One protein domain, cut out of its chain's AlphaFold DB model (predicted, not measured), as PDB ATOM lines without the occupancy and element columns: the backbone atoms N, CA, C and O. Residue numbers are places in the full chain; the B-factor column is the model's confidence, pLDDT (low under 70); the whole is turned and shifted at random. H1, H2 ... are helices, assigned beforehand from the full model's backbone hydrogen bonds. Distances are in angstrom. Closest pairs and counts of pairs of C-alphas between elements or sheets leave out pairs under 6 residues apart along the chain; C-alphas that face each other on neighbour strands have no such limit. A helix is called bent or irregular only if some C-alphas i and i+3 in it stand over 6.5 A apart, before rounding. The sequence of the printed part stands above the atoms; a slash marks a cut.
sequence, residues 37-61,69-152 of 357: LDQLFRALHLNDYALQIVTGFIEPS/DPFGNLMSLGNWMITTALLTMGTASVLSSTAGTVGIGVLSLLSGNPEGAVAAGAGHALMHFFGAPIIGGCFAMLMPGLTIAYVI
ATOM      1  N   LEU A  37     278.271 280.118 332.278       55.97
ATOM      2  CA  LEU A  37     277.487 281.151 332.954       55.97
ATOM      3  C   LEU A  37     278.322 282.414 333.234       55.97
ATOM      4  O   LEU A  37     277.840 283.522 333.028       55.97
ATOM      5  N   ASP A  38     279.586 282.242 333.619       60.75
ATOM      6  CA  ASP A  38     280.547 283.317 333.895       60.75
ATOM      7  C   ASP A  38     280.979 284.045 332.619       60.75
ATOM      8  O   ASP A  38     281.018 285.273 332.556       60.75
ATOM      9  N   GLN A  39     281.139 283.300 331.526       62.53
ATOM     10  CA  GLN A  39     281.359 283.870 330.200       62.53
ATOM     11  C   GLN A  39     280.141 284.652 329.691       62.53
ATOM     12  O   GLN A  39     280.309 285.737 329.137       62.53
ATOM     13  N   LEU A  40     278.918 284.149 329.896       58.50
ATOM     14  CA  LEU A  40     277.693 284.849 329.496       58.50
ATOM     15  C   LEU A  40     277.454 286.119 330.322       58.50
ATOM     16  O   LEU A  40     277.089 287.149 329.756       58.50
ATOM     17  N   PHE A  41     277.676 286.076 331.637       66.81
ATOM     18  CA  PHE A  41     277.512 287.245 332.507       66.81
ATOM     19  C   PHE A  41     278.553 288.321 332.200       66.81
ATOM     20  O   PHE A  41     278.184 289.488 332.049       66.81
ATOM     21  N   ARG A  42     279.817 287.935 331.982       66.81
ATOM     22  CA  ARG A  42     280.854 288.861 331.505       66.81
ATOM     23  C   ARG A  42     280.539 289.423 330.122       66.81
ATOM     24  O   ARG A  42     280.687 290.625 329.918       66.81
ATOM     25  N   ALA A  43     280.043 288.603 329.191       61.94
ATOM     26  CA  ALA A  43     279.661 289.053 327.849       61.94
ATOM     27  C   ALA A  43     278.491 290.055 327.855       61.94
ATOM     28  O   ALA A  43     278.389 290.888 326.955       61.94
ATOM     29  N   LEU A  44     277.623 289.998 328.869       62.12
ATOM     30  CA  LEU A  44     276.521 290.941 329.073       62.12
ATOM     31  C   LEU A  44     276.894 292.131 329.978       62.12
ATOM     32  O   LEU A  44     276.017 292.932 330.299       62.12
ATOM     33  N   HIS A  45     278.164 292.265 330.386       58.91
ATOM     34  CA  HIS A  45     278.628 293.237 331.389       58.91
ATOM     35  C   HIS A  45     277.778 293.238 332.675       58.91
ATOM     36  O   HIS A  45     277.535 294.283 333.286       58.91
ATOM     37  N   LEU A  46     277.302 292.067 333.094       66.81
ATOM     38  CA  LEU A  46     276.613 291.907 334.368       66.81
ATOM     39  C   LEU A  46     277.655 291.813 335.488       66.81
ATOM     40  O   LEU A  46     278.688 291.174 335.329       66.81
ATOM     41  N   ASN A  47     277.386 292.483 336.611       67.44
ATOM     42  CA  ASN A  47     278.296 292.539 337.758       67.44
ATOM     43  C   ASN A  47     278.557 291.132 338.335       67.44
ATOM     44  O   ASN A  47     277.621 290.333 338.423       67.44
ATOM     45  N   ASP A  48     279.774 290.874 338.827       52.97
ATOM     46  CA  ASP A  48     280.173 289.616 339.486       52.97
ATOM     47  C   ASP A  48     279.244 289.261 340.661       52.97
ATOM     48  O   ASP A  48     278.988 288.097 340.943       52.97
ATOM     49  N   TYR A  49     278.637 290.267 341.297       48.69
ATOM     50  CA  TYR A  49     277.597 290.077 342.311       48.69
ATOM     51  C   TYR A  49     276.338 289.369 341.775       48.69
ATOM     52  O   TYR A  49     275.763 288.518 342.449       48.69
ATOM     53  N   ALA A  50     275.896 289.695 340.557       53.28
ATOM     54  CA  ALA A  50     274.743 289.046 339.934       53.28
ATOM     55  C   ALA A  50     275.066 287.599 339.548       53.28
ATOM     56  O   ALA A  50     274.213 286.724 339.692       53.28
ATOM     57  N   LEU A  51     276.305 287.352 339.112       53.72
ATOM     58  CA  LEU A  51     276.812 286.008 338.874       53.72
ATOM     59  C   LEU A  51     276.780 285.183 340.163       53.72
ATOM     60  O   LEU A  51     276.178 284.119 340.173       53.72
ATOM     61  N   GLN A  52     277.347 285.713 341.249       54.03
ATOM     62  CA  GLN A  52     277.467 285.032 342.540       54.03
ATOM     63  C   GLN A  52     276.105 284.674 343.151       54.03
ATOM     64  O   GLN A  52     275.956 283.646 343.809       54.03
ATOM     65  N   ILE A  53     275.091 285.508 342.907       55.72
ATOM     66  CA  ILE A  53     273.722 285.221 343.330       55.72
ATOM     67  C   ILE A  53     273.099 284.104 342.482       55.72
ATOM     68  O   ILE A  53     272.490 283.190 343.030       55.72
ATOM     69  N   VAL A  54     273.243 284.150 341.156       55.00
ATOM     70  CA  VAL A  54     272.657 283.129 340.274       55.00
ATOM     71  C   VAL A  54     273.353 281.780 340.447       55.00
ATOM     72  O   VAL A  54     272.672 280.758 340.508       55.00
ATOM     73  N   THR A  55     274.679 281.759 340.591       57.00
ATOM     74  CA  THR A  55     275.427 280.534 340.900       57.00
ATOM     75  C   THR A  55     275.039 279.988 342.271       57.00
ATOM     76  O   THR A  55     274.780 278.796 342.378       57.00
ATOM     77  N   GLY A  56     274.855 280.849 343.279       55.09
ATOM     78  CA  GLY A  56     274.445 280.443 344.627       55.09
ATOM     79  C   GLY A  56     273.061 279.786 344.724       55.09
ATOM     80  O   GLY A  56     272.819 279.045 345.670       55.09
ATOM     81  N   PHE A  57     272.163 280.013 343.756       57.09
ATOM     82  CA  PHE A  57     270.868 279.318 343.685       57.09
ATOM     83  C   PHE A  57     270.874 278.067 342.798       57.09
ATOM     84  O   PHE A  57     269.978 277.232 342.907       57.09
ATOM     85  N   ILE A  58     271.840 277.960 341.882       56.09
ATOM     86  CA  ILE A  58     272.046 276.767 341.049       56.09
ATOM     87  C   ILE A  58     272.841 275.711 341.829       56.09
ATOM     88  O   ILE A  58     272.653 274.513 341.608       56.09
ATOM     89  N   GLU A  59     273.696 276.140 342.757       55.41
ATOM     90  CA  GLU A  59     274.402 275.252 343.673       55.41
ATOM     91  C   GLU A  59     273.417 274.479 344.577       55.41
ATOM     92  O   GLU A  59     272.474 275.063 345.123       55.41
ATOM     93  N   PRO A  60     273.613 273.157 344.753       50.44
ATOM     94  CA  PRO A  60     272.807 272.359 345.665       50.44
ATOM     95  C   PRO A  60     272.814 272.948 347.080       50.44
ATOM     96  O   PRO A  60     273.848 273.384 347.591       50.44
ATOM     97  N   SER A  61     271.661 272.910 347.748       52.81
ATOM     98  CA  SER A  61     271.545 273.278 349.160       52.81
ATOM     99  C   SER A  61     272.590 272.528 349.998       52.81
ATOM    100  O   SER A  61     272.621 271.299 350.004       52.81
ATOM    101  N   ASP A  69     266.877 273.009 354.373       75.12
ATOM    102  CA  ASP A  69     265.681 272.329 353.890       75.12
ATOM    103  C   ASP A  69     265.418 272.666 352.400       75.12
ATOM    104  O   ASP A  69     265.763 273.749 351.905       75.12
ATOM    105  N   PRO A  70     264.834 271.733 351.631       79.00
ATOM    106  CA  PRO A  70     264.659 271.914 350.192       79.00
ATOM    107  C   PRO A  70     263.645 273.032 349.908       79.00
ATOM    108  O   PRO A  70     263.754 273.747 348.916       79.00
ATOM    109  N   PHE A  71     262.676 273.238 350.805       84.44
ATOM    110  CA  PHE A  71     261.678 274.297 350.681       84.44
ATOM    111  C   PHE A  71     262.271 275.689 350.852       84.44
ATOM    112  O   PHE A  71     261.950 276.568 350.060       84.44
ATOM    113  N   GLY A  72     263.144 275.903 351.832       81.69
ATOM    114  CA  GLY A  72     263.784 277.188 352.077       81.69
ATOM    115  C   GLY A  72     264.653 277.614 350.904       81.69
ATOM    116  O   GLY A  72     264.581 278.773 350.489       81.69
ATOM    117  N   ASN A  73     265.391 276.675 350.298       80.62
ATOM    118  CA  ASN A  73     266.161 276.964 349.088       80.62
ATOM    119  C   ASN A  73     265.241 277.396 347.928       80.62
ATOM    120  O   ASN A  73     265.395 278.492 347.384       80.62
ATOM    121  N   LEU A  74     264.200 276.611 347.634       84.88
ATOM    122  CA  LEU A  74     263.216 276.924 346.588       84.88
ATOM    123  C   LEU A  74     262.499 278.265 346.841       84.88
ATOM    124  O   LEU A  74     262.327 279.070 345.922       84.88
ATOM    125  N   MET A  75     262.130 278.552 348.091       87.81
ATOM    126  CA  MET A  75     261.503 279.815 348.482       87.81
ATOM    127  C   MET A  75     262.430 281.010 348.282       87.81
ATOM    128  O   MET A  75     261.993 282.062 347.813       87.81
ATOM    129  N   SER A  76     263.706 280.863 348.635       81.44
ATOM    130  CA  SER A  76     264.699 281.922 348.465       81.44
ATOM    131  C   SER A  76     264.942 282.240 346.986       81.44
ATOM    132  O   SER A  76     264.885 283.414 346.608       81.44
ATOM    133  N   LEU A  77     265.067 281.211 346.136       82.75
ATOM    134  CA  LEU A  77     265.150 281.354 344.681       82.75
ATOM    135  C   LEU A  77     263.893 282.039 344.124       82.75
ATOM    136  O   LEU A  77     263.999 282.979 343.337       82.75
ATOM    137  N   GLY A  78     262.702 281.649 344.581       85.44
ATOM    138  CA  GLY A  78     261.447 282.277 344.165       85.44
ATOM    139  C   GLY A  78     261.358 283.758 344.522       85.44
ATOM    140  O   GLY A  78     261.054 284.584 343.663       85.44
ATOM    141  N   ASN A  79     261.688 284.118 345.763       82.44
ATOM    142  CA  ASN A  79     261.713 285.513 346.211       82.44
ATOM    143  C   ASN A  79     262.738 286.350 345.443       82.44
ATOM    144  O   ASN A  79     262.475 287.515 345.127       82.44
ATOM    145  N   TRP A  80     263.883 285.763 345.096       77.25
ATOM    146  CA  TRP A  80     264.874 286.433 344.266       77.25
ATOM    147  C   TRP A  80     264.373 286.659 342.837       77.25
ATOM    148  O   TRP A  80     264.503 287.766 342.309       77.25
ATOM    149  N   MET A  81     263.728 285.656 342.234       80.44
ATOM    150  CA  MET A  81     263.105 285.789 340.915       80.44
ATOM    151  C   MET A  81     262.024 286.874 340.908       80.44
ATOM    152  O   MET A  81     262.008 287.710 340.007       80.44
ATOM    153  N   ILE A  82     261.158 286.900 341.927       82.88
ATOM    154  CA  ILE A  82     260.108 287.917 342.084       82.88
ATOM    155  C   ILE A  82     260.729 289.308 342.207       82.88
ATOM    156  O   ILE A  82     260.335 290.223 341.487       82.88
ATOM    157  N   THR A  83     261.713 289.469 343.093       75.81
ATOM    158  CA  THR A  83     262.347 290.770 343.350       75.81
ATOM    159  C   THR A  83     263.060 291.288 342.104       75.81
ATOM    160  O   THR A  83     262.884 292.447 341.731       75.81
ATOM    161  N   THR A  84     263.804 290.424 341.414       73.81
ATOM    162  CA  THR A  84     264.534 290.780 340.191       73.81
ATOM    163  C   THR A  84     263.576 291.119 339.050       73.81
ATOM    164  O   THR A  84     263.782 292.119 338.361       73.81
ATOM    165  N   ALA A  85     262.490 290.354 338.881       80.25
ATOM    166  CA  ALA A  85     261.465 290.636 337.879       80.25
ATOM    167  C   ALA A  85     260.738 291.960 338.163       80.25
ATOM    168  O   ALA A  85     260.620 292.793 337.266       80.25
ATOM    169  N   LEU A  86     260.306 292.203 339.406       75.00
ATOM    170  CA  LEU A  86     259.613 293.438 339.791       75.00
ATOM    171  C   LEU A  86     260.513 294.671 339.680       75.00
ATOM    172  O   LEU A  86     260.066 295.703 339.179       75.00
ATOM    173  N   LEU A  87     261.777 294.571 340.100       71.94
ATOM    174  CA  LEU A  87     262.744 295.658 339.965       71.94
ATOM    175  C   LEU A  87     262.991 295.971 338.489       71.94
ATOM    176  O   LEU A  87     262.922 297.135 338.096       71.94
ATOM    177  N   THR A  88     263.204 294.946 337.662       74.31
ATOM    178  CA  THR A  88     263.438 295.110 336.219       74.31
ATOM    179  C   THR A  88     262.213 295.686 335.509       74.31
ATOM    180  O   THR A  88     262.351 296.583 334.685       74.31
ATOM    181  N   MET A  89     260.998 295.254 335.855       73.62
ATOM    182  CA  MET A  89     259.761 295.851 335.332       73.62
ATOM    183  C   MET A  89     259.592 297.305 335.779       73.62
ATOM    184  O   MET A  89     259.200 298.158 334.981       73.62
ATOM    185  N   GLY A  90     259.900 297.601 337.044       71.88
ATOM    186  CA  GLY A  90     259.844 298.947 337.601       71.88
ATOM    187  C   GLY A  90     260.777 299.902 336.862       71.88
ATOM    188  O   GLY A  90     260.335 300.945 336.389       71.88
ATOM    189  N   THR A  91     262.041 299.522 336.669       71.62
ATOM    190  CA  THR A  91     263.014 300.348 335.939       71.62
ATOM    191  C   THR A  91     262.687 300.437 334.448       71.62
ATOM    192  O   THR A  91     262.705 301.535 333.890       71.62
ATOM    193  N   ALA A  92     262.306 299.325 333.809       71.25
ATOM    194  CA  ALA A  92     261.942 299.299 332.395       71.25
ATOM    195  C   ALA A  92     260.713 300.168 332.096       71.25
ATOM    196  O   ALA A  92     260.734 300.904 331.118       71.25
ATOM    197  N   SER A  93     259.678 300.154 332.947       72.94
ATOM    198  CA  SER A  93     258.457 300.953 332.742       72.94
ATOM    199  C   SER A  93     258.685 302.463 332.865       72.94
ATOM    200  O   SER A  93     258.097 303.249 332.116       72.94
ATOM    201  N   VAL A  94     259.562 302.887 333.781       75.19
ATOM    202  CA  VAL A  94     259.895 304.306 333.961       75.19
ATOM    203  C   VAL A  94     260.773 304.799 332.808       75.19
ATOM    204  O   VAL A  94     260.533 305.888 332.290       75.19
ATOM    205  N   LEU A  95     261.732 303.986 332.354       74.88
ATOM    206  CA  LEU A  95     262.619 304.326 331.236       74.88
ATOM    207  C   LEU A  95     261.943 304.187 329.862       74.88
ATOM    208  O   LEU A  95     262.284 304.921 328.941       74.88
ATOM    209  N   SER A  96     260.955 303.305 329.687       74.00
ATOM    210  CA  SER A  96     260.182 303.217 328.438       74.00
ATOM    211  C   SER A  96     259.127 304.322 328.320       74.00
ATOM    212  O   SER A  96     258.669 304.622 327.221       74.00
ATOM    213  N   SER A  97     258.733 304.945 329.437       79.25
ATOM    214  CA  SER A  97     257.783 306.059 329.460       79.25
ATOM    215  C   SER A  97     258.482 307.397 329.231       79.25
ATOM    216  O   SER A  97     259.452 307.739 329.914       79.25
ATOM    217  N   THR A  98     257.942 308.205 328.316       75.69
ATOM    218  CA  THR A  98     258.419 309.576 328.074       75.69
ATOM    219  C   THR A  98     258.335 310.423 329.349       75.69
ATOM    220  O   THR A  98     259.267 311.158 329.662       75.69
ATOM    221  N   ALA A  99     257.271 310.271 330.145       73.62
ATOM    222  CA  ALA A  99     257.109 310.997 331.406       73.62
ATOM    223  C   ALA A  99     258.086 310.518 332.497       73.62
ATOM    224  O   ALA A  99     258.645 311.334 333.230       73.62
ATOM    225  N   GLY A 100     258.323 309.204 332.585       74.06
ATOM    226  CA  GLY A 100     259.242 308.621 333.567       74.06
ATOM    227  C   GLY A 100     260.703 308.992 333.301       74.06
ATOM    228  O   GLY A 100     261.423 309.389 334.215       74.06
ATOM    229  N   THR A 101     261.110 308.974 332.031       72.25
ATOM    230  CA  THR A 101     262.459 309.368 331.606       72.25
ATOM    231  C   THR A 101     262.729 310.846 331.867       72.25
ATOM    232  O   THR A 101     263.791 311.192 332.378       72.25
ATOM    233  N   VAL A 102     261.766 311.725 331.563       73.25
ATOM    234  CA  VAL A 102     261.883 313.163 331.857       73.25
ATOM    235  C   VAL A 102     262.011 313.394 333.366       73.25
ATOM    236  O   VAL A 102     262.856 314.181 333.787       73.25
ATOM    237  N   GLY A 103     261.251 312.663 334.188       75.00
ATOM    238  CA  GLY A 103     261.364 312.717 335.647       75.00
ATOM    239  C   GLY A 103     262.745 312.301 336.171       75.00
ATOM    240  O   GLY A 103     263.336 313.025 336.972       75.00
ATOM    241  N   ILE A 104     263.297 311.182 335.685       74.88
ATOM    242  CA  ILE A 104     264.649 310.718 336.055       74.88
ATOM    243  C   ILE A 104     265.726 311.689 335.553       74.88
ATOM    244  O   ILE A 104     266.676 311.984 336.280       74.88
ATOM    245  N   GLY A 105     265.578 312.207 334.332       72.44
ATOM    246  CA  GLY A 105     266.520 313.152 333.737       72.44
ATOM    247  C   GLY A 105     266.609 314.459 334.524       72.44
ATOM    248  O   GLY A 105     267.705 314.906 334.856       72.44
ATOM    249  N   VAL A 106     265.464 315.033 334.905       75.19
ATOM    250  CA  VAL A 106     265.406 316.235 335.754       75.19
ATOM    251  C   VAL A 106     265.982 315.959 337.144       75.19
ATOM    252  O   VAL A 106     266.744 316.775 337.659       75.19
ATOM    253  N   LEU A 107     265.674 314.803 337.739       79.00
ATOM    254  CA  LEU A 107     266.194 314.424 339.053       79.00
ATOM    255  C   LEU A 107     267.724 314.254 339.051       79.00
ATOM    256  O   LEU A 107     268.373 314.706 339.989       79.00
ATOM    257  N   SER A 108     268.299 313.664 337.998       78.31
ATOM    258  CA  SER A 108     269.759 313.538 337.828       78.31
ATOM    259  C   SER A 108     270.457 314.886 337.657       78.31
ATOM    260  O   SER A 108     271.521 315.111 338.229       78.31
ATOM    261  N   LEU A 109     269.854 315.816 336.907       75.00
ATOM    262  CA  LEU A 109     270.390 317.177 336.792       75.00
ATOM    263  C   LEU A 109     270.339 317.912 338.135       75.00
ATOM    264  O   LEU A 109     271.283 318.617 338.485       75.00
ATOM    265  N   LEU A 110     269.263 317.723 338.904       80.69
ATOM    266  CA  LEU A 110     269.081 318.365 340.205       80.69
ATOM    267  C   LEU A 110     270.005 317.787 341.291       80.69
ATOM    268  O   LEU A 110     270.434 318.522 342.176       80.69
ATOM    269  N   SER A 111     270.345 316.499 341.214       78.81
ATOM    270  CA  SER A 111     271.299 315.846 342.122       78.81
ATOM    271  C   SER A 111     272.770 316.104 341.767       78.81
ATOM    272  O   SER A 111     273.659 315.561 342.421       78.81
ATOM    273  N   GLY A 112     273.043 316.945 340.761       76.06
ATOM    274  CA  GLY A 112     274.399 317.302 340.342       76.06
ATOM    275  C   GLY A 112     275.107 316.223 339.518       76.06
ATOM    276  O   GLY A 112     276.325 316.289 339.370       76.06
ATOM    277  N   ASN A 113     274.368 315.249 338.974       78.69
ATOM    278  CA  ASN A 113     274.903 314.177 338.138       78.69
ATOM    279  C   ASN A 113     274.395 314.305 336.683       78.69
ATOM    280  O   ASN A 113     273.438 313.632 336.289       78.69
ATOM    281  N   PRO A 114     275.010 315.175 335.857       70.06
ATOM    282  CA  PRO A 114     274.558 315.417 334.486       70.06
ATOM    283  C   PRO A 114     274.704 314.190 333.574       70.06
ATOM    284  O   PRO A 114     273.949 314.052 332.612       70.06
ATOM    285  N   GLU A 115     275.610 313.267 333.902       67.38
ATOM    286  CA  GLU A 115     275.787 312.002 333.182       67.38
ATOM    287  C   GLU A 115     274.552 311.098 333.322       67.38
ATOM    288  O   GLU A 115     274.114 310.486 332.347       67.38
ATOM    289  N   GLY A 116     273.905 311.098 334.495       68.75
ATOM    290  CA  GLY A 116     272.659 310.363 334.741       68.75
ATOM    291  C   GLY A 116     271.468 310.863 333.914       68.75
ATOM    292  O   GLY A 116     270.593 310.081 333.538       68.75
ATOM    293  N   ALA A 117     271.452 312.148 333.551       65.88
ATOM    294  CA  ALA A 117     270.395 312.729 332.725       65.88
ATOM    295  C   ALA A 117     270.544 312.370 331.240       65.88
ATOM    296  O   ALA A 117     269.555 312.080 330.562       65.88
ATOM    297  N   VAL A 118     271.785 312.325 330.750       66.06
ATOM    298  CA  VAL A 118     272.107 311.843 329.399       66.06
ATOM    299  C   VAL A 118     271.853 310.336 329.298       66.06
ATOM    300  O   VAL A 118     271.257 309.877 328.322       66.06
ATOM    301  N   ALA A 119     272.211 309.574 330.337       65.81
ATOM    302  CA  ALA A 119     271.931 308.144 330.429       65.81
ATOM    303  C   ALA A 119     270.425 307.833 330.444       65.81
ATOM    304  O   ALA A 119     270.005 306.862 329.818       65.81
ATOM    305  N   ALA A 120     269.594 308.671 331.077       67.69
ATOM    306  CA  ALA A 120     268.138 308.533 331.021       67.69
ATOM    307  C   ALA A 120     267.607 308.697 329.584       67.69
ATOM    308  O   ALA A 120     266.841 307.859 329.109       67.69
ATOM    309  N   GLY A 121     268.068 309.720 328.855       65.12
ATOM    310  CA  GLY A 121     267.676 309.952 327.459       65.12
ATOM    311  C   GLY A 121     268.123 308.842 326.498       65.12
ATOM    312  O   GLY A 121     267.336 308.395 325.663       65.12
ATOM    313  N   ALA A 122     269.356 308.348 326.640       66.88
ATOM    314  CA  ALA A 122     269.863 307.219 325.853       66.88
ATOM    315  C   ALA A 122     269.165 305.895 326.219       66.88
ATOM    316  O   ALA A 122     268.806 305.108 325.340       66.88
ATOM    317  N   GLY A 123     268.907 305.678 327.512       68.44
ATOM    318  CA  GLY A 123     268.162 304.534 328.026       68.44
ATOM    319  C   GLY A 123     266.728 304.482 327.500       68.44
ATOM    320  O   GLY A 123     266.241 303.396 327.199       68.44
ATOM    321  N   HIS A 124     266.083 305.633 327.294       74.31
ATOM    322  CA  HIS A 124     264.732 305.712 326.735       74.31
ATOM    323  C   HIS A 124     264.639 305.180 325.307       74.31
ATOM    324  O   HIS A 124     263.737 304.403 325.007       74.31
ATOM    325  N   ALA A 125     265.585 305.528 324.431       69.38
ATOM    326  CA  ALA A 125     265.578 305.051 323.047       69.38
ATOM    327  C   ALA A 125     265.718 303.519 322.960       69.38
ATOM    328  O   ALA A 125     265.046 302.875 322.152       69.38
ATOM    329  N   LEU A 126     266.542 302.928 323.829       67.25
ATOM    330  CA  LEU A 126     266.718 301.476 323.916       67.25
ATOM    331  C   LEU A 126     265.501 300.795 324.567       67.25
ATOM    332  O   LEU A 126     264.972 299.816 324.037       67.25
ATOM    333  N   MET A 127     265.004 301.337 325.681       71.31
ATOM    334  CA  MET A 127     263.872 300.775 326.427       71.31
ATOM    335  C   MET A 127     262.523 300.977 325.734       71.31
ATOM    336  O   MET A 127     261.596 300.221 325.997       71.31
ATOM    337  N   HIS A 128     262.384 301.931 324.815       73.94
ATOM    338  CA  HIS A 128     261.145 302.104 324.055       73.94
ATOM    339  C   HIS A 128     260.898 300.938 323.080       73.94
ATOM    340  O   HIS A 128     259.759 300.516 322.900       73.94
ATOM    341  N   PHE A 129     261.953 300.380 322.476       70.50
ATOM    342  CA  PHE A 129     261.834 299.220 321.582       70.50
ATOM    343  C   PHE A 129     261.845 297.888 322.348       70.50
ATOM    344  O   PHE A 129     261.026 297.008 322.081       70.50
ATOM    345  N   PHE A 130     262.736 297.742 323.333       72.19
ATOM    346  CA  PHE A 130     262.875 296.496 324.097       72.19
ATOM    347  C   PHE A 130     261.957 296.399 325.321       72.19
ATOM    348  O   PHE A 130     261.822 295.316 325.885       72.19
ATOM    349  N   GLY A 131     261.280 297.479 325.717       72.44
ATOM    350  CA  GLY A 131     260.459 297.524 326.927       72.44
ATOM    351  C   GLY A 131     259.331 296.498 326.926       72.44
ATOM    352  O   GLY A 131     259.165 295.785 327.910       72.44
ATOM    353  N   ALA A 132     258.603 296.348 325.815       75.00
ATOM    354  CA  ALA A 132     257.522 295.365 325.725       75.00
ATOM    355  C   ALA A 132     258.026 293.902 325.825       75.00
ATOM    356  O   ALA A 132     257.504 293.166 326.666       75.00
ATOM    357  N   PRO A 133     259.063 293.470 325.074       74.00
ATOM    358  CA  PRO A 133     259.682 292.155 325.269       74.00
ATOM    359  C   PRO A 133     260.275 291.931 326.665       74.00
ATOM    360  O   PRO A 133     260.116 290.845 327.217       74.00
ATOM    361  N   ILE A 134     260.926 292.939 327.259       75.00
ATOM    362  CA  ILE A 134     261.522 292.842 328.603       75.00
ATOM    363  C   ILE A 134     260.429 292.671 329.656       75.00
ATOM    364  O   ILE A 134     260.522 291.772 330.489       75.00
ATOM    365  N   ILE A 135     259.370 293.480 329.600       77.25
ATOM    366  CA  ILE A 135     258.227 293.368 330.511       77.25
ATOM    367  C   ILE A 135     257.553 292.002 330.335       77.25
ATOM    368  O   ILE A 135     257.281 291.329 331.327       77.25
ATOM    369  N   GLY A 136     257.352 291.545 329.093       77.44
ATOM    370  CA  GLY A 136     256.819 290.211 328.802       77.44
ATOM    371  C   GLY A 136     257.687 289.077 329.363       77.44
ATOM    372  O   GLY A 136     257.168 288.164 330.005       77.44
ATOM    373  N   GLY A 137     259.010 289.161 329.202       76.50
ATOM    374  CA  GLY A 137     259.967 288.213 329.780       76.50
ATOM    375  C   GLY A 137     259.978 288.237 331.310       76.50
ATOM    376  O   GLY A 137     260.033 287.185 331.945       76.50
ATOM    377  N   CYS A 138     259.830 289.415 331.919       79.44
ATOM    378  CA  CYS A 138     259.707 289.541 333.369       79.44
ATOM    379  C   CYS A 138     258.415 288.905 333.888       79.44
ATOM    380  O   CYS A 138     258.460 288.220 334.901       79.44
ATOM    381  N   PHE A 139     257.285 289.048 333.186       80.12
ATOM    382  CA  PHE A 139     256.057 288.319 333.526       80.12
ATOM    383  C   PHE A 139     256.243 286.800 333.423       80.12
ATOM    384  O   PHE A 139     255.785 286.065 334.301       80.12
ATOM    385  N   ALA A 140     256.953 286.336 332.392       79.94
ATOM    386  CA  ALA A 140     257.277 284.924 332.215       79.94
ATOM    387  C   ALA A 140     258.192 284.373 333.327       79.94
ATOM    388  O   ALA A 140     258.118 283.188 333.625       79.94
ATOM    389  N   MET A 141     259.002 285.217 333.973       80.38
ATOM    390  CA  MET A 141     259.841 284.855 335.124       80.38
ATOM    391  C   MET A 141     259.128 285.054 336.477       80.38
ATOM    392  O   MET A 141     259.363 284.309 337.427       80.38
ATOM    393  N   LEU A 142     258.209 286.016 336.563       84.69
ATOM    394  CA  LEU A 142     257.432 286.317 337.766       84.69
ATOM    395  C   LEU A 142     256.500 285.158 338.140       84.69
ATOM    396  O   LEU A 142     256.439 284.772 339.304       84.69
ATOM    397  N   MET A 143     255.800 284.582 337.160       87.31
ATOM    398  CA  MET A 143     254.874 283.460 337.376       87.31
ATOM    399  C   MET A 143     255.543 282.221 338.010       87.31
ATOM    400  O   MET A 143     255.056 281.747 339.044       87.31
ATOM    401  N   PRO A 144     256.661 281.694 337.471       85.50
ATOM    402  CA  PRO A 144     257.378 280.595 338.111       85.50
ATOM    403  C   PRO A 144     257.967 281.000 339.472       85.50
ATOM    404  O   PRO A 144     257.912 280.194 340.399       85.50
ATOM    405  N   GLY A 145     258.423 282.249 339.640       84.88
ATOM    406  CA  GLY A 145     258.928 282.769 340.921       84.88
ATOM    407  C   GLY A 145     257.873 282.788 342.035       84.88
ATOM    408  O   GLY A 145     258.130 282.338 343.150       84.88
ATOM    409  N   LEU A 146     256.650 283.228 341.729       88.19
ATOM    410  CA  LEU A 146     255.512 283.176 342.657       88.19
ATOM    411  C   LEU A 146     255.128 281.737 343.008       88.19
ATOM    412  O   LEU A 146     254.822 281.429 344.160       88.19
ATOM    413  N   THR A 147     255.167 280.846 342.019       90.44
ATOM    414  CA  THR A 147     254.799 279.439 342.203       90.44
ATOM    415  C   THR A 147     255.770 278.738 343.152       90.44
ATOM    416  O   THR A 147     255.354 278.114 344.126       90.44
ATOM    417  N   ILE A 148     257.074 278.871 342.920       88.62
ATOM    418  CA  ILE A 148     258.086 278.211 343.747       88.62
ATOM    419  C   ILE A 148     258.175 278.817 345.161       88.62
ATOM    420  O   ILE A 148     258.353 278.071 346.122       88.62
ATOM    421  N   ALA A 149     257.951 280.131 345.312       87.69
ATOM    422  CA  ALA A 149     257.983 280.809 346.610       87.69
ATOM    423  C   ALA A 149     256.766 280.522 347.498       87.69
ATOM    424  O   ALA A 149     256.913 280.374 348.710       87.69
ATOM    425  N   TYR A 150     255.564 280.469 346.917       90.00
ATOM    426  CA  TYR A 150     254.322 280.432 347.696       90.00
ATOM    427  C   TYR A 150     253.497 279.167 347.489       90.00
ATOM    428  O   TYR A 150     252.855 278.702 348.427       90.00
ATOM    429  N   VAL A 151     253.491 278.592 346.283       91.38
ATOM    430  CA  VAL A 151     252.651 277.421 345.990       91.38
ATOM    431  C   VAL A 151     253.306 276.155 346.524       91.38
ATOM    432  O   VAL A 151     252.650 275.404 347.241       91.38
ATOM    433  N   ILE A 152     254.592 275.928 346.237       91.69
ATOM    434  CA  ILE A 152     255.286 274.690 346.630       91.69
ATOM    435  C   ILE A 152     255.250 274.439 348.149       91.69
ATOM    436  O   ILE A 152     254.838 273.344 348.539       91.69
TER     437      ILE A 152
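What this domain is: This is residues 37 to 61 and 69 to 152 of the 357 residues of an uncharacterized protein of Komagataeibacter europaeus (UniProt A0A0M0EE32). Two long helical stretches, H3 and H5b, run side by side in opposite directions, and at one end a second pair, H4 and H5a, turns away to make an L. A small hairpin of H1 and H2 sits loosely beside H3. The printed part has 109 residues with five named helices, H1 to H5 in chain order, and no named strand: all helix. It is loose, with a radius of gyration of the C-alphas of 16.7 A, and elongated, spanning 48 by 28 by 25 A.

Where its parts are: H1 is residues 37 to 43, from C-alpha 37 at (277.487, 281.151, 332.954), and H2 is residues 48 to 58. H3, residues 70 to 96, is 38.4 A long; H4 is residues 98 to 110, 18.4 A. H5, residues 114 to 152, is one helix by its hydrogen bonds but bent, C-alphas 129 and 132 being 7.1 A apart. Its arms are H5a, residues 114 to 129, 24.3 A, and H5b, residues 132 to 152, 29.5 A, ending at C-alpha 152 (255.286, 274.690, 346.630). H5b is irregular: C-alphas 149 and 152 are 6.7 A apart.

How they stand to each other: H1 and H2 form a helical hairpin and touch, closest C-alphas Phe 41 and Leu 51, 6.5 A. H2 and H3 are close but not clearly touching. H3 and H5b touch at a shallow tilt of 23 degrees, opposite ways, closest C-alphas Met 75 and Ala 149, 4.1 A. H4 and H5a, a helical hairpin, touch at 13 degrees, a shallow tilt, closest C-alphas Gly 105 and Ala 117, 4.0 A. H3 and H4 touch only at the corner, closest C-alphas Val 94 and Gly 100, 4.4 A. The arms stand about perpendicular, at 87 degrees. Every O i to N i+4 pair is within hydrogen-bond range in H1, H2, H3 and H4; H5a has 10 of 12, H5b 15 of 17.

The domain as a whole: The C-alphas farthest apart, of Asp 69 and Leu 109, are 48.2 A apart. Residues 62 to 68 are not printed, and C-alphas 61 and 69 are 7.6 A apart across the cut. Of the links printed whole, H1 to H2, H3 to H4 and H4 to H5 are tight. Mean pLDDT of the printed part is 72.6; residues 37 to 61, 115 to 123 and 125 to 126 are under 70.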